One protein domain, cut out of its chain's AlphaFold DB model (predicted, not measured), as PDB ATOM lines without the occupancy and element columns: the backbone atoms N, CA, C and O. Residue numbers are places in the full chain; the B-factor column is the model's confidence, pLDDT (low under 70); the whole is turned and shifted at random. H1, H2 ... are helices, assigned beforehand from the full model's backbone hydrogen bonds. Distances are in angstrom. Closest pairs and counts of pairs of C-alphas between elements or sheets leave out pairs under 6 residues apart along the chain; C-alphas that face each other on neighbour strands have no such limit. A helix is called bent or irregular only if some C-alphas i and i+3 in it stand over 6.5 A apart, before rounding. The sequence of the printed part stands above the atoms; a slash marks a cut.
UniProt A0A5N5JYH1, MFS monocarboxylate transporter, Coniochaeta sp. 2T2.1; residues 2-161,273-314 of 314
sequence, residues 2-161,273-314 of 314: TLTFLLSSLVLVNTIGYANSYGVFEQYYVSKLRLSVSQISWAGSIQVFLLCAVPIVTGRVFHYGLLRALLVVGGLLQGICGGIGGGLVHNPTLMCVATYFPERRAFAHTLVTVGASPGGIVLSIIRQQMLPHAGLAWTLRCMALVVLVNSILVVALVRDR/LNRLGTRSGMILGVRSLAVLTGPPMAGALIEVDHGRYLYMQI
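What this domain is: This is residues 2 to 161 and 273 to 314 of the 314 residues of the protein "MFS monocarboxylate transporter" of Coniochaeta sp. 2T2.1 (UniProt A0A5N5JYH1). The model is a bundle of long helices in which H8 folds back on itself as two arms, H8a and H8b, along one side, while H9, with H3 and H4 packed on it, makes the other side. H1 and H6 lie in the core between them, H5 packs on H6 and H8b, H7 packs on H1 and H6, and little H10 packs on H9 near one end. The printed part has 202 residues with ten named helices, H1 to H10 in chain order, and no named strand: the class is all helix. It is compact, with a radius of gyration of the C-alphas of 17.7 A and spans of 54 by 38 by 27 A.

How they stand to each other: Look first at H8, residues 116 to 157, assigned as one helix by its hydrogen bonds but bent, with C-alphas 133 and 136 9.4 A apart. Its arms H8a, residues 116 to 133, and H8b, residues 136 to 157, touch at a shallow tilt of 30 degrees, opposite ways, closest at the C-alphas of Met 130 and Thr 139, 5.6 A. H1, residues 2 to 20, touches H8a, which uses residues 116 to 123 alone, closest at C-alphas 17 and 120, 3.8 A. The hub H6, residues 82 to 100, touches six helices, among them H1, with C-alphas 15 and 86 closest at 5.1 A. H5, residues 67 to 78, forms a hairpin with H6, closest at C-alphas 78 and 85, 4.0 A. H7, residues 105 to 113, touches H1 closest at C-alphas 112 and 9, 4.8 A. H9, residues 273 to 304, touches H3, residues 37 to 53, opposite ways at a shallow tilt of 4 degrees, closest at C-alphas 299 and 38, 4.4 A. With residues 274 to 285 alone, H9 touches H4, residues 55 to 64, closest at C-alphas 281 and 56, 3.8 A. H2, residues 22 to 33, forms a hairpin with H3, closest at C-alphas 26 and 40, 6.3 A. H10, residues 310 to 313, touches H9, closest at C-alphas 312 and 301, 5.7 A. Every O i to N i+4 pair is within hydrogen-bond range in H5, H7 and H8b, but 14 of 15 in H1, 6 of 8 in H2, 11 of 13 in H3, 3 of 6 in H4, 13 of 15 in H6, 12 of 14 in H8a and 22 of 28 in H9; H10 is too short for one.

Where its parts are: Find C-alpha 136 at (76.116, 11.319, -101.399); from there H8b runs 32.0 A to C-alpha 157. H9 runs 47.5 A from C-alpha 273 at (55.641, 14.625, -62.065) to C-alpha 304.

The domain as a whole: Residues 162 to 272 are not printed, and C-alphas 161 and 273 stand 15.1 A apart across the cut. The links printed whole are tight. Mean pLDDT of the printed part is 76.7; 44 residues are under 70, among them 98 to 115.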
ATOM      1  N   THR A   2      64.492  32.108 -71.972       57.31
ATOM      2  CA  THR A   2      64.590  32.188 -73.449       57.31
ATOM      3  C   THR A   2      65.694  31.311 -74.056       57.31
ATOM      4  O   THR A   2      65.498  30.701 -75.099       57.31
ATOM      5  N   LEU A   3      66.838  31.178 -73.373       65.38
ATOM      6  CA  LEU A   3      67.943  30.335 -73.839       65.38
ATOM      7  C   LEU A   3      67.568  28.843 -73.872       65.38
ATOM      8  O   LEU A   3      67.730  28.199 -74.897       65.38
ATOM      9  N   THR A   4      66.988  28.298 -72.796       65.75
ATOM     10  CA  THR A   4      66.534  26.892 -72.737       65.75
ATOM     11  C   THR A   4      65.535  26.570 -73.846       65.75
ATOM     12  O   THR A   4      65.587  25.500 -74.446       65.75
ATOM     13  N   PHE A   5      64.652  27.523 -74.143       66.88
ATOM     14  CA  PHE A   5      63.679  27.423 -75.218       66.88
ATOM     15  C   PHE A   5      64.348  27.300 -76.602       66.88
ATOM     16  O   PHE A   5      64.052  26.373 -77.362       66.88
ATOM     17  N   LEU A   6      65.304  28.186 -76.901       67.38
ATOM     18  CA  LEU A   6      66.058  28.170 -78.156       67.38
ATOM     19  C   LEU A   6      66.855  26.866 -78.320       67.38
ATOM     20  O   LEU A   6      66.776  26.216 -79.360       67.38
ATOM     21  N   LEU A   7      67.564  26.442 -77.272       73.94
ATOM     22  CA  LEU A   7      68.370  25.217 -77.295       73.94
ATOM     23  C   LEU A   7      67.503  23.966 -77.469       73.94
ATOM     24  O   LEU A   7      67.873  23.051 -78.198       73.94
ATOM     25  N   SER A   8      66.320  23.941 -76.856       75.12
ATOM     26  CA  SER A   8      65.390  22.819 -77.013       75.12
ATOM     27  C   SER A   8      64.816  22.742 -78.425       75.12
ATOM     28  O   SER A   8      64.638  21.657 -78.973       75.12
ATOM     29  N   SER A   9      64.596  23.899 -79.049       75.88
ATOM     30  CA  SER A   9      64.170  23.984 -80.447       75.88
ATOM     31  C   SER A   9      65.270  23.489 -81.397       75.88
ATOM     32  O   SER A   9      64.979  22.743 -82.330       75.88
ATOM     33  N   LEU A  10      66.542  23.810 -81.121       80.94
ATOM     34  CA  LEU A  10      67.703  23.300 -81.872       80.94
ATOM     35  C   LEU A  10      67.872  21.776 -81.753       80.94
ATOM     36  O   LEU A  10      68.243  21.111 -82.718       80.94
ATOM     37  N   VAL A  11      67.538  21.183 -80.606       82.88
ATOM     38  CA  VAL A  11      67.496  19.715 -80.478       82.88
ATOM     39  C   VAL A  11      66.431  19.103 -81.392       82.88
ATOM     40  O   VAL A  11      66.646  18.039 -81.975       82.88
ATOM     41  N   LEU A  12      65.285  19.763 -81.568       79.06
ATOM     42  CA  LEU A  12      64.239  19.274 -82.470       79.06
ATOM     43  C   LEU A  12      64.570  19.455 -83.949       79.06
ATOM     44  O   LEU A  12      64.210  18.584 -84.745       79.06
ATOM     45  N   VAL A  13      65.322  20.503 -84.299       80.75
ATOM     46  CA  VAL A  13      65.963  20.641 -85.619       80.75
ATOM     47  C   VAL A  13      66.802  19.394 -85.921       80.75
ATOM     48  O   VAL A  13      66.628  18.770 -86.968       80.75
ATOM     49  N   ASN A  14      67.669  18.999 -84.984       82.56
ATOM     50  CA  ASN A  14      68.615  17.894 -85.170       82.56
ATOM     51  C   ASN A  14      67.967  16.504 -85.158       82.56
ATOM     52  O   ASN A  14      68.505  15.576 -85.749       82.56
ATOM     53  N   THR A  15      66.831  16.340 -84.479       83.69
ATOM     54  CA  THR A  15      66.194  15.026 -84.301       83.69
ATOM     55  C   THR A  15      65.064  14.807 -85.302       83.69
ATOM     56  O   THR A  15      65.220  14.060 -86.269       83.69
ATOM     57  N   ILE A  16      63.936  15.492 -85.108       77.25
ATOM     58  CA  ILE A  16      62.750  15.363 -85.966       77.25
ATOM     59  C   ILE A  16      63.008  15.970 -87.347       77.25
ATOM     60  O   ILE A  16      62.624  15.376 -88.351       77.25
ATOM     61  N   GLY A  17      63.707  17.107 -87.426       73.31
ATOM     62  CA  GLY A  17      64.061  17.713 -88.713       73.31
ATOM     63  C   GLY A  17      64.945  16.797 -89.569       73.31
ATOM     64  O   GLY A  17      64.677  16.596 -90.756       73.31
ATOM     65  N   TYR A  18      65.947  16.162 -88.956       78.44
ATOM     66  CA  TYR A  18      66.804  15.191 -89.641       78.44
ATOM     67  C   TYR A  18      66.027  13.955 -90.115       78.44
ATOM     68  O   TYR A  18      66.193  13.542 -91.265       78.44
ATOM     69  N   ALA A  19      65.143  13.405 -89.279       77.88
ATOM     70  CA  ALA A  19      64.271  12.289 -89.647       77.88
ATOM     71  C   ALA A  19      63.348  12.631 -90.832       77.88
ATOM     72  O   ALA A  19      63.300  11.889 -91.810       77.88
ATOM     73  N   ASN A  20      62.685  13.790 -90.790       74.38
ATOM     74  CA  ASN A  20      61.733  14.209 -91.823       74.38
ATOM     75  C   ASN A  20      62.379  14.397 -93.201       74.38
ATOM     76  O   ASN A  20      61.728  14.212 -94.224       74.38
ATOM     77  N   SER A  21      63.670  14.731 -93.249       72.19
ATOM     78  CA  SER A  21      64.381  14.897 -94.519       72.19
ATOM     79  C   SER A  21      64.675  13.572 -95.250       72.19
ATOM     80  O   SER A  21      65.158  13.601 -96.386       72.19
ATOM     81  N   TYR A  22      64.445  12.401 -94.624       74.81
ATOM     82  CA  TYR A  22      64.780  11.074 -95.182       74.81
ATOM     83  C   TYR A  22      64.124  10.794 -96.539       74.81
ATOM     84  O   TYR A  22      64.782  10.225 -97.407       74.81
ATOM     85  N   GLY A  23      62.901  11.283 -96.771       67.88
ATOM     86  CA  GLY A  23      62.176  11.042 -98.027       67.88
ATOM     87  C   GLY A  23      62.927  11.490 -99.292       67.88
ATOM     88  O   GLY A  23      62.751  10.900-100.352       67.88
ATOM     89  N   VAL A  24      63.834  12.472 -99.187       67.94
ATOM     90  CA  VAL A  24      64.692  12.899-100.313       67.94
ATOM     91  C   VAL A  24      65.739  11.831-100.668       67.94
ATOM     92  O   VAL A  24      66.058  11.632-101.838       67.94
ATOM     93  N   PHE A  25      66.279  11.125 -99.670       69.94
ATOM     94  CA  PHE A  25      67.235  10.040 -99.899       69.94
ATOM     95  C   PHE A  25      66.563   8.765-100.390       69.94
ATOM     96  O   PHE A  25      67.158   8.052-101.189       69.94
ATOM     97  N   GLU A  26      65.338   8.491 -99.950       67.38
ATOM     98  CA  GLU A  26      64.573   7.328-100.394       67.38
ATOM     99  C   GLU A  26      64.424   7.306-101.920       67.38
ATOM    100  O   GLU A  26      64.817   6.334-102.564       67.38
ATOM    101  N   GLN A  27      64.006   8.426-102.518       67.06
ATOM    102  CA  GLN A  27      63.917   8.571-103.978       67.06
ATOM    103  C   GLN A  27      65.269   8.350-104.677       67.06
ATOM    104  O   GLN A  27      65.353   7.670-105.702       67.06
ATOM    105  N   TYR A  28      66.352   8.883-104.106       74.12
ATOM    106  CA  TYR A  28      67.699   8.684-104.637       74.12
ATOM    107  C   TYR A  28      68.137   7.215-104.570       74.12
ATOM    108  O   TYR A  28      68.671   6.682-105.546       74.12
ATOM    109  N   TYR A  29      67.895   6.535-103.450       79.00
ATOM    110  CA  TYR A  29      68.271   5.136-103.268       79.00
ATOM    111  C   TYR A  29      67.487   4.203-104.183       79.00
ATOM    112  O   TYR A  29      68.099   3.297-104.745       79.00
ATOM    113  N   VAL A  30      66.197   4.464-104.421       75.75
ATOM    114  CA  VAL A  30      65.398   3.703-105.397       75.75
ATOM    115  C   VAL A  30      66.055   3.793-106.777       75.75
ATOM    116  O   VAL A  30      66.283   2.775-107.432       75.75
ATOM    117  N   SER A  31      66.471   4.999-107.183       77.75
ATOM    118  CA  SER A  31      67.109   5.216-108.489       77.75
ATOM    119  C   SER A  31      68.489   4.552-108.639       77.75
ATOM    120  O   SER A  31      68.849   4.118-109.734       77.75
ATOM    121  N   LYS A  32      69.280   4.463-107.558       80.81
ATOM    122  CA  LYS A  32      70.676   3.984-107.598       80.81
ATOM    123  C   LYS A  32      70.841   2.511-107.247       80.81
ATOM    124  O   LYS A  32      71.623   1.829-107.902       80.81
ATOM    125  N   LEU A  33      70.154   2.041-106.210       80.75
ATOM    126  CA  LEU A  33      70.292   0.680-105.687       80.75
ATOM    127  C   LEU A  33      69.346  -0.310-106.378       80.75
ATOM    128  O   LEU A  33      69.520  -1.511-106.201       80.75
ATOM    129  N   ARG A  34      68.374   0.177-107.174       80.31
ATOM    130  CA  ARG A  34      67.338  -0.638-107.841       80.31
ATOM    131  C   ARG A  34      66.601  -1.583-106.878       80.31
ATOM    132  O   ARG A  34      66.143  -2.648-107.280       80.31
ATOM    133  N   LEU A  35      66.516  -1.194-105.607       83.56
ATOM    134  CA  LEU A  35      65.729  -1.884-104.591       83.56
ATOM    135  C   LEU A  35      64.292  -1.357-104.617       83.56
ATOM    136  O   LEU A  35      64.039  -0.237-105.066       83.56
ATOM    137  N   SER A  36      63.369  -2.180-104.126       81.25
ATOM    138  CA  SER A  36      61.958  -1.816-103.983       81.25
ATOM    139  C   SER A  36      61.780  -0.638-103.014       81.25
ATOM    140  O   SER A  36      62.638  -0.389-102.158       81.25
ATOM    141  N   VAL A  37      60.672   0.101-103.151       74.50
ATOM    142  CA  VAL A  37      60.383   1.254-102.284       74.50
ATOM    143  C   VAL A  37      60.293   0.756-100.847       74.50
ATOM    144  O   VAL A  37      61.023   1.255 -99.998       74.50
ATOM    145  N   SER A  38      59.543  -0.328-100.610       78.06
ATOM    146  CA  SER A  38      59.377  -0.930 -99.281       78.06
ATOM    147  C   SER A  38      60.711  -1.289 -98.605       78.06
ATOM    148  O   SER A  38      60.928  -0.955 -97.437       78.06
ATOM    149  N   GLN A  39      61.649  -1.911 -99.336       81.81
ATOM    150  CA  GLN A  39      62.969  -2.283 -98.800       81.81
ATOM    151  C   GLN A  39      63.790  -1.074 -98.344       81.81
ATOM    152  O   GLN A  39      64.499  -1.156 -97.342       81.81
ATOM    153  N   ILE A  40      63.699   0.045 -99.061       80.50
ATOM    154  CA  ILE A  40      64.416   1.270 -98.704       80.50
ATOM    155  C   ILE A  40      63.700   1.979 -97.550       80.50
ATOM    156  O   ILE A  40      64.364   2.411 -96.602       80.50
ATOM    157  N   SER A  41      62.363   2.023 -97.555       81.44
ATOM    158  CA  SER A  41      61.561   2.642 -96.492       81.44
ATOM    159  C   SER A  41      61.830   2.026 -95.111       81.44
ATOM    160  O   SER A  41      61.715   2.721 -94.096       81.44
ATOM    161  N   TRP A  42      62.236   0.749 -95.035       82.88
ATOM    162  CA  TRP A  42      62.638   0.101 -93.779       82.88
ATOM    163  C   TRP A  42      63.783   0.826 -93.071       82.88
ATOM    164  O   TRP A  42      63.738   0.980 -91.851       82.88
ATOM    165  N   ALA A  43      64.784   1.323 -93.800       82.81
ATOM    166  CA  ALA A  43      65.922   2.001 -93.183       82.81
ATOM    167  C   ALA A  43      65.502   3.318 -92.504       82.81
ATOM    168  O   ALA A  43      65.866   3.569 -91.352       82.81
ATOM    169  N   GLY A  44      64.671   4.125 -93.174       80.69
ATOM    170  CA  GLY A  44      64.083   5.329 -92.582       80.69
ATOM    171  C   GLY A  44      63.165   5.009 -91.399       80.69
ATOM    172  O   GLY A  44      63.229   5.661 -90.357       80.69
ATOM    173  N   SER A  45      62.364   3.951 -91.509       83.12
ATOM    174  CA  SER A  45      61.413   3.548 -90.464       83.12
ATOM    175  C   SER A  45      62.113   3.038 -89.208       83.12
ATOM    176  O   SER A  45      61.734   3.423 -88.105       83.12
ATOM    177  N   ILE A  46      63.197   2.266 -89.354       88.25
ATOM    178  CA  ILE A  46      64.057   1.836 -88.239       88.25
ATOM    179  C   ILE A  46      64.688   3.050 -87.547       88.25
ATOM    180  O   ILE A  46      64.735   3.106 -86.317       88.25
ATOM    181  N   GLN A  47      65.131   4.056 -88.306       86.88
ATOM    182  CA  GLN A  47      65.683   5.283 -87.734       86.88
ATOM    183  C   GLN A  47      64.657   6.006 -86.845       86.88
ATOM    184  O   GLN A  47      64.979   6.373 -85.711       86.88
ATOM    185  N   VAL A  48      63.426   6.209 -87.330       83.69
ATOM    186  CA  VAL A  48      62.383   6.911 -86.558       83.69
ATOM    187  C   VAL A  48      61.819   6.035 -85.432       83.69
ATOM    188  O   VAL A  48      61.490   6.549 -84.361       83.69
ATOM    189  N   PHE A  49      61.780   4.715 -85.620       88.38
ATOM    190  CA  PHE A  49      61.477   3.750 -84.564       88.38
ATOM    191  C   PHE A  49      62.449   3.900 -83.395       88.38
ATOM    192  O   PHE A  49      62.008   4.140 -82.274       88.38
ATOM    193  N   LEU A  50      63.762   3.852 -83.647       89.25
ATOM    194  CA  LEU A  50      64.781   3.991 -82.603       89.25
ATOM    195  C   LEU A  50      64.716   5.362 -81.918       89.25
ATOM    196  O   LEU A  50      64.803   5.433 -80.692       89.25
ATOM    197  N   LEU A  51      64.464   6.429 -82.684       88.25
ATOM    198  CA  LEU A  51      64.230   7.775 -82.149       88.25
ATOM    199  C   LEU A  51      63.080   7.807 -81.124       88.25
ATOM    200  O   LEU A  51      63.160   8.549 -80.146       88.25
ATOM    201  N   CYS A  52      62.031   7.005 -81.328       87.19
ATOM    202  CA  CYS A  52      60.849   6.956 -80.461       87.19
ATOM    203  C   CYS A  52      60.928   5.878 -79.362       87.19
ATOM    204  O   CYS A  52      60.388   6.080 -78.277       87.19
ATOM    205  N   ALA A  53      61.624   4.765 -79.601       87.81
ATOM    206  CA  ALA A  53      61.741   3.644 -78.668       87.81
ATOM    207  C   ALA A  53      62.790   3.885 -77.566       87.81
ATOM    208  O   ALA A  53      62.548   3.590 -76.396       87.81
ATOM    209  N   VAL A  54      63.941   4.479 -77.901       88.88
ATOM    210  CA  VAL A  54      65.003   4.818 -76.931       88.88
ATOM    211  C   VAL A  54      64.517   5.717 -75.772       88.88
ATOM    212  O   VAL A  54      64.921   5.477 -74.627       88.88
ATOM    213  N   PRO A  55      63.596   6.679 -75.992       86.25
ATOM    214  CA  PRO A  55      62.885   7.408 -74.943       86.25
ATOM    215  C   PRO A  55      62.330   6.593 -73.769       86.25
ATOM    216  O   PRO A  55      62.276   7.129 -72.659       86.25
ATOM    217  N   ILE A  56      61.961   5.317 -73.960       85.81
ATOM    218  CA  ILE A  56      61.490   4.426 -72.878       85.81
ATOM    219  C   ILE A  56      62.532   4.331 -71.754       85.81
ATOM    220  O   ILE A  56      62.191   4.348 -70.568       85.81
ATOM    221  N   VAL A  57      63.810   4.246 -72.125       83.25
ATOM    222  CA  VAL A  57      64.928   4.107 -71.187       83.25
ATOM    223  C   VAL A  57      65.388   5.483 -70.712       83.25
ATOM    224  O   VAL A  57      65.529   5.720 -69.513       83.25
ATOM    225  N   THR A  58      65.562   6.432 -71.632       81.12
ATOM    226  CA  THR A  58      66.149   7.749 -71.321       81.12
ATOM    227  C   THR A  58      65.232   8.617 -70.472       81.12
ATOM    228  O   THR A  58      65.710   9.414 -69.665       81.12
ATOM    229  N   GLY A  59      63.916   8.405 -70.572       73.12
ATOM    230  CA  GLY A  59      62.925   9.042 -69.714       73.12
ATOM    231  C   GLY A  59      63.107   8.733 -68.227       73.12
ATOM    232  O   GLY A  59      62.775   9.578 -67.397       73.12
ATOM    233  N   ARG A  60      63.673   7.564 -67.885       73.81
ATOM    234  CA  ARG A  60      64.065   7.214 -66.508       73.81
ATOM    235  C   ARG A  60      65.389   7.864 -66.125       73.81
ATOM    236  O   ARG A  60      65.501   8.415 -65.036       73.81
ATOM    237  N   VAL A  61      66.361   7.841 -67.041       74.31
ATOM    238  CA  VAL A  61      67.718   8.360 -66.802       74.31
ATOM    239  C   VAL A  61      67.727   9.872 -66.546       74.31
ATOM    240  O   VAL A  61      68.514  10.355 -65.737       74.31
ATOM    241  N   PHE A  62      66.802  10.612 -67.166       70.31
ATOM    242  CA  PHE A  62      66.619  12.048 -66.934       70.31
ATOM    243  C   PHE A  62      66.425  12.408 -65.450       70.31
ATOM    244  O   PHE A  62      66.943  13.426 -64.996       70.31
ATOM    245  N   HIS A  63      65.751  11.555 -64.671       65.69
ATOM    246  CA  HIS A  63      65.468  11.821 -63.253       65.69
ATOM    247  C   HIS A  63      66.692  11.718 -62.342       65.69
ATOM    248  O   HIS A  63      66.663  12.241 -61.234       65.69
ATOM    249  N   TYR A  64      67.783  11.109 -62.809       71.12
ATOM    250  CA  TYR A  64      69.046  11.061 -62.069       71.12
ATOM    251  C   TYR A  64      69.907  12.325 -62.260       71.12
ATOM    252  O   TYR A  64      71.010  12.396 -61.729       71.12
ATOM    253  N   GLY A  65      69.443  13.320 -63.030       69.50
ATOM    254  CA  GLY A  65      70.192  14.560 -63.283       69.50
ATOM    255  C   GLY A  65      71.278  14.439 -64.359       69.50
ATOM    256  O   GLY A  65      72.071  15.357 -64.538       69.50
ATOM    257  N   LEU A  66      71.303  13.344 -65.127       76.81
ATOM    258  CA  LEU A  66      72.301  13.084 -66.176       76.81
ATOM    259  C   LEU A  66      72.006  13.797 -67.514       76.81
ATOM    260  O   LEU A  66      72.430  13.330 -68.571       76.81
ATOM    261  N   LEU A  67      71.290  14.929 -67.510       76.81
ATOM    262  CA  LEU A  67      70.858  15.597 -68.747       76.81
ATOM    263  C   LEU A  67      72.048  15.927 -69.663       76.81
ATOM    264  O   LEU A  67      72.038  15.564 -70.836       76.81
ATOM    265  N   ARG A  68      73.108  16.537 -69.128       77.56
ATOM    266  CA  ARG A  68      74.315  16.874 -69.906       77.56
ATOM    267  C   ARG A  68      75.005  15.650 -70.504       77.56
ATOM    268  O   ARG A  68      75.401  15.689 -71.665       77.56
ATOM    269  N   ALA A  69      75.104  14.559 -69.746       80.62
ATOM    270  CA  ALA A  69      75.693  13.317 -70.237       80.62
ATOM    271  C   ALA A  69      74.866  12.723 -71.390       80.62
ATOM    272  O   ALA A  69      75.432  12.327 -72.405       80.62
ATOM    273  N   LEU A  70      73.533  12.737 -71.280       84.44
ATOM    274  CA  LEU A  70      72.630  12.281 -72.343       84.44
ATOM    275  C   LEU A  70      72.750  13.133 -73.614       84.44
ATOM    276  O   LEU A  70      72.743  12.585 -74.713       84.44
ATOM    277  N   LEU A  71      72.908  14.453 -73.473       84.25
ATOM    278  CA  LEU A  71      73.099  15.361 -74.607       84.25
ATOM    279  C   LEU A  71      74.438  15.122 -75.320       84.25
ATOM    280  O   LEU A  71      74.470  15.082 -76.547       84.25
ATOM    281  N   VAL A  72      75.524  14.917 -74.568       83.75
ATOM    282  CA  VAL A  72      76.857  14.636 -75.133       83.75
ATOM    283  C   VAL A  72      76.886  13.270 -75.813       83.75
ATOM    284  O   VAL A  72      77.227  13.172 -76.991       83.75
ATOM    285  N   VAL A  73      76.488  12.213 -75.100       86.00
ATOM    286  CA  VAL A  73      76.498  10.840 -75.625       86.00
ATOM    287  C   VAL A  73      75.538  10.712 -76.806       86.00
ATOM    288  O   VAL A  73      75.889  10.130 -77.829       86.00
ATOM    289  N   GLY A  74      74.346  11.301 -76.703       84.81
ATOM    290  CA  GLY A  74      73.363  11.301 -77.777       84.81
ATOM    291  C   GLY A  74      73.801  12.100 -79.005       84.81
ATOM    292  O   GLY A  74      73.592  11.638 -80.125       84.81
ATOM    293  N   GLY A  75      74.464  13.245 -78.814       84.19
ATOM    294  CA  GLY A  75      75.033  14.040 -79.906       84.19
ATOM    295  C   GLY A  75      76.139  13.299 -80.663       84.19
ATOM    296  O   GLY A  75      76.136  13.285 -81.892       84.19
ATOM    297  N   LEU A  76      77.035  12.611 -79.948       82.56
ATOM    298  CA  LEU A  76      78.078  11.782 -80.563       82.56
ATOM    299  C   LEU A  76      77.483  10.575 -81.298       82.56
ATOM    300  O   LEU A  76      77.832  10.302 -82.448       82.56
ATOM    301  N   LEU A  77      76.537   9.875 -80.664       85.00
ATOM    302  CA  LEU A  77      75.875   8.723 -81.272       85.00
ATOM    303  C   LEU A  77      75.006   9.104 -82.470       85.00
ATOM    304  O   LEU A  77      74.796   8.257 -83.331       85.00
ATOM    305  N   GLN A  78      74.545  10.351 -82.585       78.94
ATOM    306  CA  GLN A  78      73.757  10.816 -83.730       78.94
ATOM    307  C   GLN A  78      74.513  10.688 -85.062       78.94
ATOM    308  O   GLN A  78      73.887  10.422 -86.086       78.94
ATOM    309  N   GLY A  79      75.845  10.817 -85.045       67.12
ATOM    310  CA  GLY A  79      76.693  10.644 -86.229       67.12
ATOM    311  C   GLY A  79      76.907   9.185 -86.653       67.12
ATOM    312  O   GLY A  79      77.228   8.937 -87.811       67.12
ATOM    313  N   ILE A  80      76.713   8.225 -85.740       73.81
ATOM    314  CA  ILE A  80      76.916   6.784 -85.984       73.81
ATOM    315  C   ILE A  80      75.568   6.084 -86.202       73.81
ATOM    316  O   ILE A  80      75.373   5.356 -87.169       73.81
ATOM    317  N   CYS A  81      74.617   6.331 -85.303       83.19
ATOM    318  CA  CYS A  81      73.259   5.812 -85.328       83.19
ATOM    319  C   CYS A  81      72.276   6.942 -84.991       83.19
ATOM    320  O   CYS A  81      71.891   7.141 -83.834       83.19
ATOM    321  N   GLY A  82      71.845   7.676 -86.022       80.75
ATOM    322  CA  GLY A  82      70.959   8.839 -85.886       80.75
ATOM    323  C   GLY A  82      69.671   8.562 -85.100       80.75
ATOM    324  O   GLY A  82      69.207   9.431 -84.368       80.75
ATOM    325  N   GLY A  83      69.130   7.341 -85.185       82.38
ATOM    326  CA  GLY A  83      67.960   6.924 -84.410       82.38
ATOM    327  C   GLY A  83      68.232   6.850 -82.904       82.38
ATOM    328  O   GLY A  83      67.521   7.476 -82.120       82.38
ATOM    329  N   ILE A  84      69.298   6.153 -82.489       87.81
ATOM    330  CA  ILE A  84      69.653   6.018 -81.065       87.81
ATOM    331  C   ILE A  84      70.106   7.360 -80.498       87.81
ATOM    332  O   ILE A  84      69.573   7.814 -79.487       87.81
ATOM    333  N   GLY A  85      71.048   8.026 -81.172       85.25
ATOM    334  CA  GLY A  85      71.524   9.340 -80.751       85.25
ATOM    335  C   GLY A  85      70.391  10.361 -80.685       85.25
ATOM    336  O   GLY A  85      70.313  11.152 -79.750       85.25
ATOM    337  N   GLY A  86      69.451  10.314 -81.630       84.69
ATOM    338  CA  GLY A  86      68.271  11.164 -81.615       84.69
ATOM    339  C   GLY A  86      67.389  10.911 -80.395       84.69
ATOM    340  O   GLY A  86      67.030  11.855 -79.695       84.69
ATOM    341  N   GLY A  87      67.094   9.646 -80.089       82.69
ATOM    342  CA  GLY A  87      66.248   9.271 -78.952       82.69
ATOM    343  C   GLY A  87      66.870   9.566 -77.581       82.69
ATOM    344  O   GLY A  87      66.145   9.840 -76.619       82.69
ATOM    345  N   LEU A  88      68.207   9.571 -77.494       86.81
ATOM    346  CA  LEU A  88      68.958   9.971 -76.297       86.81
ATOM    347  C   LEU A  88      68.820  11.463 -75.976       86.81
ATOM    348  O   LEU A  88      68.742  11.821 -74.805       86.81
ATOM    349  N   VAL A  89      68.755  12.319 -76.997       85.94
ATOM    350  CA  VAL A  89      68.690  13.784 -76.837       85.94
ATOM    351  C   VAL A  89      67.235  14.272 -76.795       85.94
ATOM    352  O   VAL A  89      66.891  15.138 -75.998       85.94
ATOM    353  N   HIS A  90      66.352  13.689 -77.610       84.25
ATOM    354  CA  HIS A  90      65.000  14.195 -77.859       84.25
ATOM    355  C   HIS A  90      64.123  14.279 -76.598       84.25
ATOM    356  O   HIS A  90      63.670  15.359 -76.218       84.25
ATOM    357  N   ASN A  91      63.878  13.148 -75.930       81.94
ATOM    358  CA  ASN A  91      62.937  13.092 -74.808       81.94
ATOM    359  C   ASN A  91      63.419  13.889 -73.573       81.94
ATOM    360  O   ASN A  91      62.636  14.684 -73.054       81.94
ATOM    361  N   PRO A  92      64.685  13.779 -73.116       75.94
ATOM    362  CA  PRO A  92      65.188  14.564 -71.982       75.94
ATOM    363  C   PRO A  92      65.075  16.080 -72.183       75.94
ATOM    364  O   PRO A  92      64.710  16.804 -71.257       75.94
ATOM    365  N   THR A  93      65.325  16.565 -73.400       77.06
ATOM    366  CA  THR A  93      65.192  17.986 -73.726       77.06
ATOM    367  C   THR A  93      63.742  18.459 -73.664       77.06
ATOM    368  O   THR A  93      63.472  19.504 -73.072       77.06
ATOM    369  N   LEU A  94      62.793  17.678 -74.190       75.12
ATOM    370  CA  LEU A  94      61.365  18.002 -74.088       75.12
ATOM    371  C   LEU A  94      60.887  18.061 -72.631       75.12
ATOM    372  O   LEU A  94      60.121  18.953 -72.261       75.12
ATOM    373  N   MET A  95      61.362  17.144 -71.786       71.88
ATOM    374  CA  MET A  95      61.000  17.126 -70.364       71.88
ATOM    375  C   MET A  95      61.608  18.305 -69.606       71.88
ATOM    376  O   MET A  95      60.939  18.892 -68.758       71.88
ATOM    377  N   CYS A  96      62.835  18.703 -69.951       72.25
ATOM    378  CA  CYS A  96      63.463  19.903 -69.409       72.25
ATOM    379  C   CYS A  96      62.609  21.153 -69.689       72.25
ATOM    380  O   CYS A  96      62.377  21.957 -68.801       72.25
ATOM    381  N   VAL A  97      62.015  21.302 -70.874       70.12
ATOM    382  CA  VAL A  97      61.127  22.451 -71.158       70.12
ATOM    383  C   VAL A  97      59.906  22.467 -70.231       70.12
ATOM    384  O   VAL A  97      59.536  23.519 -69.704       70.12
ATOM    385  N   ALA A  98      59.306  21.302 -69.977       64.31
ATOM    386  CA  ALA A  98      58.131  21.181 -69.116       64.31
ATOM    387  C   ALA A  98      58.409  21.528 -67.637       64.31
ATOM    388  O   ALA A  98      57.475  21.907 -66.920       64.31
ATOM    389  N   THR A  99      59.664  21.430 -67.173       66.44
ATOM    390  CA  THR A  99      60.051  21.825 -65.806       66.44
ATOM    391  C   THR A  99      60.257  23.333 -65.655       66.44
ATOM    392  O   THR A  99      60.001  23.863 -64.577       66.44
ATOM    393  N   TYR A 100      60.652  24.045 -66.717       65.06
ATOM    394  CA  TYR A 100      60.850  25.503 -66.683       65.06
ATOM    395  C   TYR A 100      59.543  26.304 -66.765       65.06
ATOM    396  O   TYR A 100      59.517  27.447 -66.314       65.06
ATOM    397  N   PHE A 101      58.471  25.729 -67.322       63.78
ATOM    398  CA  PHE A 101      57.199  26.423 -67.565       63.78
ATOM    399  C   PHE A 101      55.996  25.671 -66.967       63.78
ATOM    400  O   PHE A 101      55.137  25.205 -67.717       63.78
ATOM    401  N   PRO A 102      55.896  25.526 -65.632       58.94
ATOM    402  CA  PRO A 102      54.884  24.683 -64.995       58.94
ATOM    403  C   PRO A 102      53.433  25.120 -65.254       58.94
ATOM    404  O   PRO A 102      52.563  24.259 -65.350       58.94
ATOM    405  N   GLU A 103      53.186  26.422 -65.405       55.72
ATOM    406  CA  GLU A 103      51.850  26.999 -65.627       55.72
ATOM    407  C   GLU A 103      51.413  26.987 -67.099       55.72
ATOM    408  O   GLU A 103      50.226  27.062 -67.390       55.72
ATOM    409  N   ARG A 104      52.363  26.892 -68.043       60.00
ATOM    410  CA  ARG A 104      52.117  26.996 -69.496       60.00
ATOM    411  C   ARG A 104      52.843  25.904 -70.279       60.00
ATOM    412  O   ARG A 104      53.432  26.158 -71.329       60.00
ATOM    413  N   ARG A 105      52.832  24.682 -69.741       62.28
ATOM    414  CA  ARG A 105      53.570  23.532 -70.294       62.28
ATOM    415  C   ARG A 105      53.172  23.230 -71.733       62.28
ATOM    416  O   ARG A 105      54.055  23.005 -72.553       62.28
ATOM    417  N   ALA A 106      51.870  23.259 -72.028       57.03
ATOM    418  CA  ALA A 106      51.343  22.989 -73.360       57.03
ATOM    419  C   ALA A 106      51.884  23.990 -74.385       57.03
ATOM    420  O   ALA A 106      52.546  23.590 -75.338       57.03
ATOM    421  N   PHE A 107      51.721  25.283 -74.099       58.03
ATOM    422  CA  PHE A 107      52.228  26.371 -74.931       58.03
ATOM    423  C   PHE A 107      53.758  26.345 -75.107       58.03
ATOM    424  O   PHE A 107      54.267  26.489 -76.219       58.03
ATOM    425  N   ALA A 108      54.520  26.139 -74.027       60.62
ATOM    426  CA  ALA A 108      55.981  26.078 -74.099       60.62
ATOM    427  C   ALA A 108      56.460  24.884 -74.942       60.62
ATOM    428  O   ALA A 108      57.391  25.009 -75.736       60.62
ATOM    429  N   HIS A 109      55.795  23.736 -74.810       67.62
ATOM    430  CA  HIS A 109      56.099  22.534 -75.576       67.62
ATOM    431  C   HIS A 109      55.761  22.696 -77.063       67.62
ATOM    432  O   HIS A 109      56.560  22.333 -77.932       67.62
ATOM    433  N   THR A 110      54.600  23.278 -77.374       61.09
ATOM    434  CA  THR A 110      54.187  23.556 -78.756       61.09
ATOM    435  C   THR A 110      55.123  24.549 -79.420       61.09
ATOM    436  O   THR A 110      55.480  24.367 -80.579       61.09
ATOM    437  N   LEU A 111      55.598  25.544 -78.668       64.38
ATOM    438  CA  LEU A 111      56.561  26.515 -79.163       64.38
ATOM    439  C   LEU A 111      57.936  25.863 -79.400       64.38
ATOM    440  O   LEU A 111      58.584  26.190 -80.378       64.38
ATOM    441  N   VAL A 112      58.379  24.894 -78.589       68.62
ATOM    442  CA  VAL A 112      59.654  24.191 -78.839       68.62
ATOM    443  C   VAL A 112      59.550  23.277 -80.060       68.62
ATOM    444  O   VAL A 112      60.459  23.248 -80.887       68.62
ATOM    445  N   THR A 113      58.419  22.584 -80.225       68.94
ATOM    446  CA  THR A 113      58.149  21.692 -81.373       68.94
ATOM    447  C   THR A 113      58.105  22.396 -82.728       68.94
ATOM    448  O   THR A 113      58.347  21.753 -83.749       68.94
ATOM    449  N   VAL A 114      57.940  23.723 -82.756       66.06
ATOM    450  CA  VAL A 114      58.232  24.592 -83.917       66.06
ATOM    451  C   VAL A 114      59.627  24.308 -84.490       66.06
ATOM    452  O   VAL A 114      59.767  24.214 -85.704       66.06
ATOM    453  N   GLY A 115      60.642  24.073 -83.653       64.62
ATOM    454  CA  GLY A 115      62.023  23.837 -84.089       64.62
ATOM    455  C   GLY A 115      62.221  22.636 -85.025       64.62
ATOM    456  O   GLY A 115      63.179  22.611 -85.789       64.62
ATOM    457  N   ALA A 116      61.302  21.668 -85.067       70.62
ATOM    458  CA  ALA A 116      61.390  20.543 -86.005       70.62
ATOM    459  C   ALA A 116      61.244  20.964 -87.484       70.62
ATOM    460  O   ALA A 116      61.886  20.402 -88.374       70.62
ATOM    461  N   SER A 117      60.408  21.972 -87.733       67.44
ATOM    462  CA  SER A 117      60.028  22.460 -89.058       67.44
ATOM    463  C   SER A 117      61.185  23.092 -89.859       67.44
ATOM    464  O   SER A 117      61.428  22.645 -90.983       67.44
ATOM    465  N   PRO A 118      61.959  24.072 -89.331       68.31
ATOM    466  CA  PRO A 118      63.083  24.642 -90.071       68.31
ATOM    467  C   PRO A 118      64.195  23.611 -90.286       68.31
ATOM    468  O   PRO A 118      64.843  23.632 -91.327       68.31
ATOM    469  N   GLY A 119      64.375  22.658 -89.361       68.00
ATOM    470  CA  GLY A 119      65.328  21.564 -89.537       68.00
ATOM    471  C   GLY A 119      64.987  20.663 -90.715       68.00
ATOM    472  O   GLY A 119      65.855  20.393 -91.539       68.00
ATOM    473  N   GLY A 120      63.718  20.267 -90.849       68.94
ATOM    474  CA  GLY A 120      63.256  19.494 -92.002       68.94
ATOM    475  C   GLY A 120      63.488  20.226 -93.323       68.94
ATOM    476  O   GLY A 120      63.965  19.617 -94.277       68.94
ATOM    477  N   ILE A 121      63.227  21.534 -93.366       73.06
ATOM    478  CA  ILE A 121      63.411  22.359 -94.568       73.06
ATOM    479  C   ILE A 121      64.895  22.489 -94.923       73.06
ATOM    480  O   ILE A 121      65.294  22.104 -96.019       73.06
ATOM    481  N   VAL A 122      65.722  22.995 -94.003       79.25
ATOM    482  CA  VAL A 122      67.145  23.269 -94.261       79.25
ATOM    483  C   VAL A 122      67.878  21.988 -94.655       79.25
ATOM    484  O   VAL A 122      68.598  21.968 -95.652       79.25
ATOM    485  N   LEU A 123      67.647  20.893 -93.928       79.44
ATOM    486  CA  LEU A 123      68.293  19.612 -94.204       79.44
ATOM    487  C   LEU A 123      67.803  18.987 -95.519       79.44
ATOM    488  O   LEU A 123      68.608  18.397 -96.239       79.44
ATOM    489  N   SER A 124      66.528  19.160 -95.878       76.12
ATOM    490  CA  SER A 124      66.011  18.706 -97.178       76.12
ATOM    491  C   SER A 124      66.555  19.532 -98.342       76.12
ATOM    492  O   SER A 124      66.863  18.959 -99.383       76.12
ATOM    493  N   ILE A 125      66.730  20.849 -98.177       78.81
ATOM    494  CA  ILE A 125      67.328  21.724 -99.199       78.81
ATOM    495  C   ILE A 125      68.792  21.352 -99.428       78.81
ATOM    496  O   ILE A 125      69.195  21.180-100.577       78.81
ATOM    497  N   ILE A 126      69.572  21.164 -98.354       81.62
ATOM    498  CA  ILE A 126      70.965  20.701 -98.459       81.62
ATOM    499  C   ILE A 126      71.015  19.395 -99.258       81.62
ATOM    500  O   ILE A 126      71.820  19.279-100.178       81.62
ATOM    501  N   ARG A 127      70.114  18.441 -98.976       72.19
ATOM    502  CA  ARG A 127      70.026  17.184 -99.735       72.19
ATOM    503  C   ARG A 127      69.675  17.411-101.201       72.19
ATOM    504  O   ARG A 127      70.399  16.928-102.059       72.19
ATOM    505  N   GLN A 128      68.608  18.146-101.503       76.38
ATOM    506  CA  GLN A 128      68.173  18.351-102.888       76.38
ATOM    507  C   GLN A 128      69.228  19.065-103.739       76.38
ATOM    508  O   GLN A 128      69.396  18.725-104.906       76.38
ATOM    509  N   GLN A 129      69.952  20.026-103.162       82.44
ATOM    510  CA  GLN A 129      70.920  20.839-103.898       82.44
ATOM    511  C   GLN A 129      72.307  20.192-103.978       82.44
ATOM    512  O   GLN A 129      72.952  20.248-105.025       82.44
ATOM    513  N   MET A 130      72.785  19.551-102.906       82.00
ATOM    514  CA  MET A 130      74.126  18.953-102.900       82.00
ATOM    515  C   MET A 130      74.173  17.565-103.528       82.00
ATOM    516  O   MET A 130      75.208  17.194-104.077       82.00
ATOM    517  N   LEU A 131      73.087  16.795-103.477       78.38
ATOM    518  CA  LEU A 131      73.110  15.413-103.948       78.38
ATOM    519  C   LEU A 131      73.410  15.286-105.456       78.38
ATOM    520  O   LEU A 131      74.215  14.416-105.798       78.38
ATOM    521  N   PRO A 132      72.876  16.151-106.348       77.94
ATOM    522  CA  PRO A 132      73.226  16.137-107.770       77.94
ATOM    523  C   PRO A 132      74.650  16.631-108.066       77.94
ATOM    524  O   PRO A 132      75.276  16.137-108.999       77.94
ATOM    525  N   HIS A 133      75.168  17.587-107.285       77.69
ATOM    526  CA  HIS A 133      76.410  18.307-107.608       77.69
ATOM    527  C   HIS A 133      77.655  17.771-106.882       77.69
ATOM    528  O   HIS A 133      78.729  17.693-107.468       77.69
ATOM    529  N   ALA A 134      77.527  17.405-105.606       81.44
ATOM    530  CA  ALA A 134      78.632  16.993-104.731       81.44
ATOM    531  C   ALA A 134      78.582  15.497-104.354       81.44
ATOM    532  O   ALA A 134      79.526  14.961-103.769       81.44
ATOM    533  N   GLY A 135      77.482  14.812-104.681       81.44
ATOM    534  CA  GLY A 135      77.284  13.393-104.400       81.44
ATOM    535  C   GLY A 135      76.934  13.080-102.940       81.44
ATOM    536  O   GLY A 135      76.899  13.943-102.055       81.44
ATOM    537  N   LEU A 136      76.651  11.800-102.679       79.12
ATOM    538  CA  LEU A 136      76.116  11.319-101.399       79.12
ATOM    539  C   LEU A 136      77.062  11.587-100.219       79.12
ATOM    540  O   LEU A 136      76.627  12.071 -99.175       79.12
ATOM    541  N   ALA A 137      78.357  11.306-100.385       78.75
ATOM    542  CA  ALA A 137      79.334  11.401 -99.301       78.75
ATOM    543  C   ALA A 137      79.490  12.837 -98.771       78.75
ATOM    544  O   ALA A 137      79.475  13.053 -97.559       78.75
ATOM    545  N   TRP A 138      79.595  13.828 -99.662       81.06
ATOM    546  CA  TRP A 138      79.703  15.234 -99.265       81.06
ATOM    547  C   TRP A 138      78.400  15.781 -98.694       81.06
ATOM    548  O   TRP A 138      78.435  16.491 -97.691       81.06
ATOM    549  N   THR A 139      77.259  15.373 -99.252       80.62
ATOM    550  CA  THR A 139      75.941  15.723 -98.707       80.62
ATOM    551  C   THR A 139      75.819  15.271 -97.247       80.62
ATOM    552  O   THR A 139      75.492  16.075 -96.377       80.62
ATOM    553  N   LEU A 140      76.168  14.015 -96.941       81.81
ATOM    554  CA  LEU A 140      76.116  13.482 -95.574       81.81
ATOM    555  C   LEU A 140      77.087  14.194 -94.617       81.81
ATOM    556  O   LEU A 140      76.717  14.470 -93.478       81.81
ATOM    557  N   ARG A 141      78.298  14.548 -95.069       82.75
ATOM    558  CA  ARG A 141      79.284  15.286 -94.256       82.75
ATOM    559  C   ARG A 141      78.812  16.694 -93.895       82.75
ATOM    560  O   ARG A 141      78.923  17.087 -92.737       82.75
ATOM    561  N   CYS A 142      78.255  17.439 -94.848       82.69
ATOM    562  CA  CYS A 142      77.724  18.781 -94.590       82.69
ATOM    563  C   CYS A 142      76.550  18.742 -93.609       82.69
ATOM    564  O   CYS A 142      76.477  19.555 -92.690       82.69
ATOM    565  N   MET A 143      75.672  17.749 -93.744       81.12
ATOM    566  CA  MET A 143      74.584  17.542 -92.792       81.12
ATOM    567  C   MET A 143      75.081  17.177 -91.394       81.12
ATOM    568  O   MET A 143      74.595  17.732 -90.411       81.12
ATOM    569  N   ALA A 144      76.064  16.278 -91.303       80.69
ATOM    570  CA  ALA A 144      76.684  15.912 -90.036       80.69
ATOM    571  C   ALA A 144      77.325  17.131 -89.356       80.69
ATOM    572  O   ALA A 144      77.193  17.288 -88.147       80.69
ATOM    573  N   LEU A 145      77.942  18.033 -90.126       84.50
ATOM    574  CA  LEU A 145      78.528  19.266 -89.605       84.50
ATOM    575  C   LEU A 145      77.466  20.226 -89.046       84.50
ATOM    576  O   LEU A 145      77.653  20.760 -87.957       84.50
ATOM    577  N   VAL A 146      76.328  20.396 -89.727       83.62
ATOM    578  CA  VAL A 146      75.202  21.206 -89.217       83.62
ATOM    579  C   VAL A 146      74.667  20.635 -87.899       83.62
ATOM    580  O   VAL A 146      74.502  21.369 -86.923       83.62
ATOM    581  N   VAL A 147      74.446  19.318 -87.841       82.19
ATOM    582  CA  VAL A 147      73.982  18.631 -86.624       82.19
ATOM    583  C   VAL A 147      75.014  18.745 -85.497       82.19
ATOM    584  O   VAL A 147      74.638  18.989 -84.347       82.19
ATOM    585  N   LEU A 148      76.306  18.632 -85.813       82.25
ATOM    586  CA  LEU A 148      77.404  18.749 -84.856       82.25
ATOM    587  C   LEU A 148      77.488  20.157 -84.259       82.25
ATOM    588  O   LEU A 148      77.517  20.290 -83.039       82.25
ATOM    589  N   VAL A 149      77.463  21.204 -85.090       83.88
ATOM    590  CA  VAL A 149      77.492  22.605 -84.636       83.88
ATOM    591  C   VAL A 149      76.308  22.893 -83.714       83.88
ATOM    592  O   VAL A 149      76.491  23.402 -82.608       83.88
ATOM    593  N   ASN A 150      75.101  22.484 -84.113       81.69
ATOM    594  CA  ASN A 150      73.911  22.631 -83.279       81.69
ATOM    595  C   ASN A 150      74.040  21.862 -81.954       81.69
ATOM    596  O   ASN A 150      73.657  22.374 -80.904       81.69
ATOM    597  N   SER A 151      74.612  20.657 -81.976       79.06
ATOM    598  CA  SER A 151      74.800  19.838 -80.770       79.06
ATOM    599  C   SER A 151      75.828  20.449 -79.810       79.06
ATOM    600  O   SER A 151      75.594  20.462 -78.603       79.06
ATOM    601  N   ILE A 152      76.921  21.021 -80.327       80.94
ATOM    602  CA  ILE A 152      77.925  21.740 -79.526       80.94
ATOM    603  C   ILE A 152      77.293  22.959 -78.849       80.94
ATOM    604  O   ILE A 152      77.473  23.149 -77.647       80.94
ATOM    605  N   LEU A 153      76.504  23.749 -79.585       81.69
ATOM    606  CA  LEU A 153      75.796  24.907 -79.031       81.69
ATOM    607  C   LEU A 153      74.825  24.498 -77.917       81.69
ATOM    608  O   LEU A 153      74.787  25.139 -76.866       81.69
ATOM    609  N   VAL A 154      74.073  23.411 -78.115       78.62
ATOM    610  CA  VAL A 154      73.164  22.862 -77.099       78.62
ATOM    611  C   VAL A 154      73.930  22.447 -75.846       78.62
ATOM    612  O   VAL A 154      73.575  22.883 -74.753       78.62
ATOM    613  N   VAL A 155      74.997  21.659 -75.985       79.31
ATOM    614  CA  VAL A 155      75.793  21.183 -74.843       79.31
ATOM    615  C   VAL A 155      76.450  22.344 -74.090       79.31
ATOM    616  O   VAL A 155      76.419  22.365 -72.860       79.31
ATOM    617  N   ALA A 156      77.008  23.325 -74.804       77.81
ATOM    618  CA  ALA A 156      77.725  24.448 -74.201       77.81
ATOM    619  C   ALA A 156      76.805  25.403 -73.422       77.81
ATOM    620  O   ALA A 156      77.211  25.980 -72.413       77.81
ATOM    621  N   LEU A 157      75.566  25.584 -73.888       76.50
ATOM    622  CA  LEU A 157      74.666  26.620 -73.378       76.50
ATOM    623  C   LEU A 157      73.569  26.079 -72.455       76.50
ATOM    624  O   LEU A 157      72.938  26.867 -71.739       76.50
ATOM    625  N   VAL A 158      73.327  24.763 -72.432       72.00
ATOM    626  CA  VAL A 158      72.309  24.185 -71.552       72.00
ATOM    627  C   VAL A 158      72.752  24.302 -70.091       72.00
ATOM    628  O   VAL A 158      73.854  23.921 -69.679       72.00
ATOM    629  N   ARG A 159      71.868  24.862 -69.272       62.91
ATOM    630  CA  ARG A 159      72.031  24.917 -67.820       62.91
ATOM    631  C   ARG A 159      70.949  24.057 -67.206       62.91
ATOM    632  O   ARG A 159      69.792  24.219 -67.577       62.91
ATOM    633  N   ASP A 160      71.322  23.201 -66.267       54.66
ATOM    634  CA  ASP A 160      70.365  22.398 -65.518       54.66
ATOM    635  C   ASP A 160      69.709  23.292 -64.457       54.66
ATOM    636  O   ASP A 160      70.385  23.880 -63.611       54.66
ATOM    637  N   ARG A 161      68.382  23.429 -64.495       53.38
ATOM    638  CA  ARG A 161      67.601  23.810 -63.313       53.38
ATOM    639  C   ARG A 161      66.641  22.672 -63.013       53.38
ATOM    640  O   ARG A 161      65.673  22.469 -63.739       53.38
ATOM    641  N   LEU A 273      54.784  14.044 -61.027       67.25
ATOM    642  CA  LEU A 273      55.641  14.625 -62.065       67.25
ATOM    643  C   LEU A 273      57.050  14.002 -62.104       67.25
ATOM    644  O   LEU A 273      57.703  14.068 -63.144       67.25
ATOM    645  N   ASN A 274      57.488  13.300 -61.051       66.19
ATOM    646  CA  ASN A 274      58.748  12.546 -61.067       66.19
ATOM    647  C   ASN A 274      58.689  11.313 -61.977       66.19
ATOM    648  O   ASN A 274      59.704  10.690 -62.264       66.19
ATOM    649  N   ARG A 275      57.505  10.931 -62.464       71.50
ATOM    650  CA  ARG A 275      57.346   9.846 -63.446       71.50
ATOM    651  C   ARG A 275      57.097  10.363 -64.855       71.50
ATOM    652  O   ARG A 275      56.933   9.554 -65.766       71.50
ATOM    653  N   LEU A 276      57.082  11.682 -65.046       72.19
ATOM    654  CA  LEU A 276      56.707  12.317 -66.306       72.19
ATOM    655  C   LEU A 276      57.626  11.884 -67.462       72.19
ATOM    656  O   LEU A 276      57.128  11.443 -68.493       72.19
ATOM    657  N   GLY A 277      58.947  11.879 -67.246       70.50
ATOM    658  CA  GLY A 277      59.918  11.385 -68.235       70.50
ATOM    659  C   GLY A 277      59.703   9.918 -68.624       70.50
ATOM    660  O   GLY A 277      59.680   9.594 -69.811       70.50
ATOM    661  N   THR A 278      59.460   9.039 -67.646       78.44
ATOM    662  CA  THR A 278      59.172   7.612 -67.870       78.44
ATOM    663  C   THR A 278      57.864   7.409 -68.633       78.44
ATOM    664  O   THR A 278      57.806   6.599 -69.552       78.44
ATOM    665  N   ARG A 279      56.809   8.157 -68.287       78.81
ATOM    666  CA  ARG A 279      55.509   8.092 -68.971       78.81
ATOM    667  C   ARG A 279      55.586   8.611 -70.405       78.81
ATOM    668  O   ARG A 279      55.021   7.981 -71.293       78.81
ATOM    669  N   SER A 280      56.340   9.685 -70.634       82.19
ATOM    670  CA  SER A 280      56.615  10.210 -71.978       82.19
ATOM    671  C   SER A 280      57.338   9.158 -72.816       82.19
ATOM    672  O   SER A 280      56.910   8.834 -73.921       82.19
ATOM    673  N   GLY A 281      58.363   8.528 -72.231       80.75
ATOM    674  CA  GLY A 281      59.089   7.420 -72.845       80.75
ATOM    675  C   GLY A 281      58.196   6.240 -73.231       80.75
ATOM    676  O   GLY A 281      58.312   5.739 -74.343       80.75
ATOM    677  N   MET A 282      57.270   5.823 -72.361       85.31
ATOM    678  CA  MET A 282      56.328   4.731 -72.659       85.31
ATOM    679  C   MET A 282      55.386   5.067 -73.824       85.31
ATOM    680  O   MET A 282      55.187   4.229 -74.699       85.31
ATOM    681  N   ILE A 283      54.842   6.289 -73.873       83.88
ATOM    682  CA  ILE A 283      53.960   6.729 -74.968       83.88
ATOM    683  C   ILE A 283      54.714   6.750 -76.300       83.88
ATOM    684  O   ILE A 283      54.222   6.225 -77.298       83.88
ATOM    685  N   LEU A 284      55.925   7.319 -76.312       83.69
ATOM    686  CA  LEU A 284      56.784   7.323 -77.499       83.69
ATOM    687  C   LEU A 284      57.179   5.897 -77.914       83.69
ATOM    688  O   LEU A 284      57.216   5.596 -79.106       83.69
ATOM    689  N   GLY A 285      57.366   5.007 -76.939       84.94
ATOM    690  CA  GLY A 285      57.584   3.584 -77.150       84.94
ATOM    691  C   GLY A 285      56.440   2.905 -77.896       84.94
ATOM    692  O   GLY A 285      56.676   2.287 -78.930       84.94
ATOM    693  N   VAL A 286      55.195   3.067 -77.441       86.56
ATOM    694  CA  VAL A 286      54.021   2.509 -78.142       86.56
ATOM    695  C   VAL A 286      53.886   3.109 -79.543       86.56
ATOM    696  O   VAL A 286      53.694   2.381 -80.517       86.56
ATOM    697  N   ARG A 287      54.078   4.429 -79.674       83.31
ATOM    698  CA  ARG A 287      54.060   5.132 -80.966       83.31
ATOM    699  C   ARG A 287      55.100   4.584 -81.950       83.31
ATOM    700  O   ARG A 287      54.847   4.576 -83.151       83.31
ATOM    701  N   SER A 288      56.256   4.133 -81.462       86.88
ATOM    702  CA  SER A 288      57.356   3.663 -82.311       86.88
ATOM    703  C   SER A 288      56.958   2.485 -83.212       86.88
ATOM    704  O   SER A 288      57.406   2.434 -84.353       86.88
ATOM    705  N   LEU A 289      56.059   1.604 -82.756       88.94
ATOM    706  CA  LEU A 289      55.605   0.434 -83.520       88.94
ATOM    707  C   LEU A 289      54.800   0.823 -84.767       88.94
ATOM    708  O   LEU A 289      55.008   0.264 -85.844       88.94
ATOM    709  N   ALA A 290      53.923   1.821 -84.632       84.25
ATOM    710  CA  ALA A 290      53.155   2.353 -85.756       84.25
ATOM    711  C   ALA A 290      54.077   3.007 -86.798       84.25
ATOM    712  O   ALA A 290      53.880   2.859 -88.000       84.25
ATOM    713  N   VAL A 291      55.127   3.695 -86.340       82.69
ATOM    714  CA  VAL A 291      56.093   4.354 -87.230       82.69
ATOM    715  C   VAL A 291      57.038   3.358 -87.910       82.69
ATOM    716  O   VAL A 291      57.468   3.605 -89.031       82.69
ATOM    717  N   LEU A 292      57.348   2.233 -87.261       88.19
ATOM    718  CA  LEU A 292      58.188   1.182 -87.839       88.19
ATOM    719  C   LEU A 292      57.520   0.501 -89.040       88.19
ATOM    720  O   LEU A 292      58.193   0.154 -90.003       88.19
ATOM    721  N   THR A 293      56.205   0.293 -88.959       84.88
ATOM    722  CA  THR A 293      55.440  -0.512 -89.923       84.88
ATOM    723  C   THR A 293      54.754   0.320 -91.002       84.88
ATOM    724  O   THR A 293      54.614  -0.158 -92.124       84.88
ATOM    725  N   GLY A 294      54.388   1.572 -90.712       82.88
ATOM    726  CA  GLY A 294      53.636   2.428 -91.633       82.88
ATOM    727  C   GLY A 294      54.296   2.623 -93.007       82.88
ATOM    728  O   GLY A 294      53.706   2.218 -94.009       82.88
ATOM    729  N   PRO A 295      55.503   3.216 -93.097       80.06
ATOM    730  CA  PRO A 295      56.136   3.480 -94.391       80.06
ATOM    731  C   PRO A 295      56.428   2.217 -95.229       80.06
ATOM    732  O   PRO A 295      56.103   2.229 -96.415       80.06
ATOM    733  N   PRO A 296      56.948   1.101 -94.669       80.75
ATOM    734  CA  PRO A 296      57.176  -0.118 -95.444       80.75
ATOM    735  C   PRO A 296      55.886  -0.775 -95.942       80.75
ATOM    736  O   PRO A 296      55.871  -1.298 -97.057       80.75
ATOM    737  N   MET A 297      54.806  -0.727 -95.149       79.56
ATOM    738  CA  MET A 297      53.482  -1.189 -95.579       79.56
ATOM    739  C   MET A 297      52.931  -0.323 -96.712       79.56
ATOM    740  O   MET A 297      52.446  -0.862 -97.701       79.56
ATOM    741  N   ALA A 298      53.055   1.004 -96.609       74.81
ATOM    742  CA  ALA A 298      52.649   1.914 -97.677       74.81
ATOM    743  C   ALA A 298      53.416   1.639 -98.981       74.81
ATOM    744  O   ALA A 298      52.803   1.548-100.042       74.81
ATOM    745  N   GLY A 299      54.736   1.434 -98.899       70.88
ATOM    746  CA  GLY A 299      55.555   1.038-100.048       70.88
ATOM    747  C   GLY A 299      55.091  -0.283-100.673       70.88
ATOM    748  O   GLY A 299      54.922  -0.359-101.886       70.88
ATOM    749  N   ALA A 300      54.794  -1.292 -99.850       77.56
ATOM    750  CA  ALA A 300      54.302  -2.587-100.325       77.56
ATOM    751  C   ALA A 300      52.922  -2.487-101.006       77.56
ATOM    752  O   ALA A 300      52.693  -3.131-102.026       77.56
ATOM    753  N   LEU A 301      52.010  -1.656-100.487       76.62
ATOM    754  CA  LEU A 301      50.688  -1.433-101.090       76.62
ATOM    755  C   LEU A 301      50.787  -0.767-102.468       76.62
ATOM    756  O   LEU A 301      50.073  -1.160-103.388       76.62
ATOM    757  N   ILE A 302      51.704   0.193-102.628       75.62
ATOM    758  CA  ILE A 302      51.979   0.838-103.922       75.62
ATOM    759  C   ILE A 302      52.570  -0.171-104.919       75.62
ATOM    760  O   ILE A 302      52.236  -0.148-106.104       75.62
ATOM    761  N   GLU A 303      53.438  -1.074-104.457       78.31
ATOM    762  CA  GLU A 303      54.039  -2.115-105.299       78.31
ATOM    763  C   GLU A 303      52.998  -3.122-105.808       78.31
ATOM    764  O   GLU A 303      53.013  -3.470-106.990       78.31
ATOM    765  N   VAL A 304      52.056  -3.534-104.951       85.62
ATOM    766  CA  VAL A 304      50.953  -4.441-105.319       85.62
ATOM    767  C   VAL A 304      49.983  -3.795-106.320       85.62
ATOM    768  O   VAL A 304      49.440  -4.493-107.171       85.62
ATOM    769  N   ASP A 305      49.800  -2.472-106.275       78.06
ATOM    770  CA  ASP A 305      48.950  -1.707-107.209       78.06
ATOM    771  C   ASP A 305      49.714  -1.234-108.471       78.06
ATOM    772  O   ASP A 305      49.308  -0.294-109.158       78.06
ATOM    773  N   HIS A 306      50.866  -1.844-108.785       79.19
ATOM    774  CA  HIS A 306      51.712  -1.500-109.939       79.19
ATOM    775  C   HIS A 306      52.092  -0.005-110.025       79.19
ATOM    776  O   HIS A 306      52.158   0.575-111.112       79.19
ATOM    777  N   GLY A 307      52.338   0.639-108.881       64.56
ATOM    778  CA  GLY A 307      52.714   2.053-108.797       64.56
ATOM    779  C   GLY A 307      51.536   3.028-108.729       64.56
ATOM    780  O   GLY A 307      51.749   4.242-108.697       64.56
ATOM    781  N   ARG A 308      50.294   2.533-108.700       70.12
ATOM    782  CA  ARG A 308      49.124   3.337-108.332       70.12
ATOM    783  C   ARG A 308      49.026   3.441-106.804       70.12
ATOM    784  O   ARG A 308      49.625   2.674-106.059       70.12
ATOM    785  N   TYR A 309      48.320   4.466-106.336       72.06
ATOM    786  CA  TYR A 309      48.269   4.829-104.914       72.06
ATOM    787  C   TYR A 309      46.949   4.432-104.243       72.06
ATOM    788  O   TYR A 309      46.747   4.764-103.079       72.06
ATOM    789  N   LEU A 310      46.038   3.752-104.948       68.69
ATOM    790  CA  LEU A 310      44.670   3.562-104.463       68.69
ATOM    791  C   LEU A 310      44.642   2.678-103.213       68.69
ATOM    792  O   LEU A 310      43.972   3.022-102.247       68.69
ATOM    793  N   TYR A 311      45.417   1.592-103.195       73.50
ATOM    794  CA  TYR A 311      45.495   0.697-102.033       73.50
ATOM    795  C   TYR A 311      46.174   1.322-100.812       73.50
ATOM    796  O   TYR A 311      45.950   0.864 -99.702       73.50
ATOM    797  N   MET A 312      46.990   2.364-100.997       73.31
ATOM    798  CA  MET A 312      47.558   3.140 -99.889       73.31
ATOM    799  C   MET A 312      46.548   4.160 -99.327       73.31
ATOM    800  O   MET A 312      46.667   4.585 -98.180       73.31
ATOM    801  N   GLN A 313      45.596   4.607-100.149       65.12
ATOM    802  CA  GLN A 313      44.642   5.669 -99.815       65.12
ATOM    803  C   GLN A 313      43.391   5.175 -99.070       65.12
ATOM    804  O   GLN A 313      42.637   6.008 -98.564       65.12
ATOM    805  N   ILE A 314      43.161   3.859 -99.036       64.44
ATOM    806  CA  ILE A 314      42.015   3.183 -98.405       64.44
ATOM    807  C   ILE A 314      42.501   2.477 -97.139       64.44
ATOM    808  O   ILE A 314      41.795   2.583 -96.113       64.44
TER     809      ILE A 314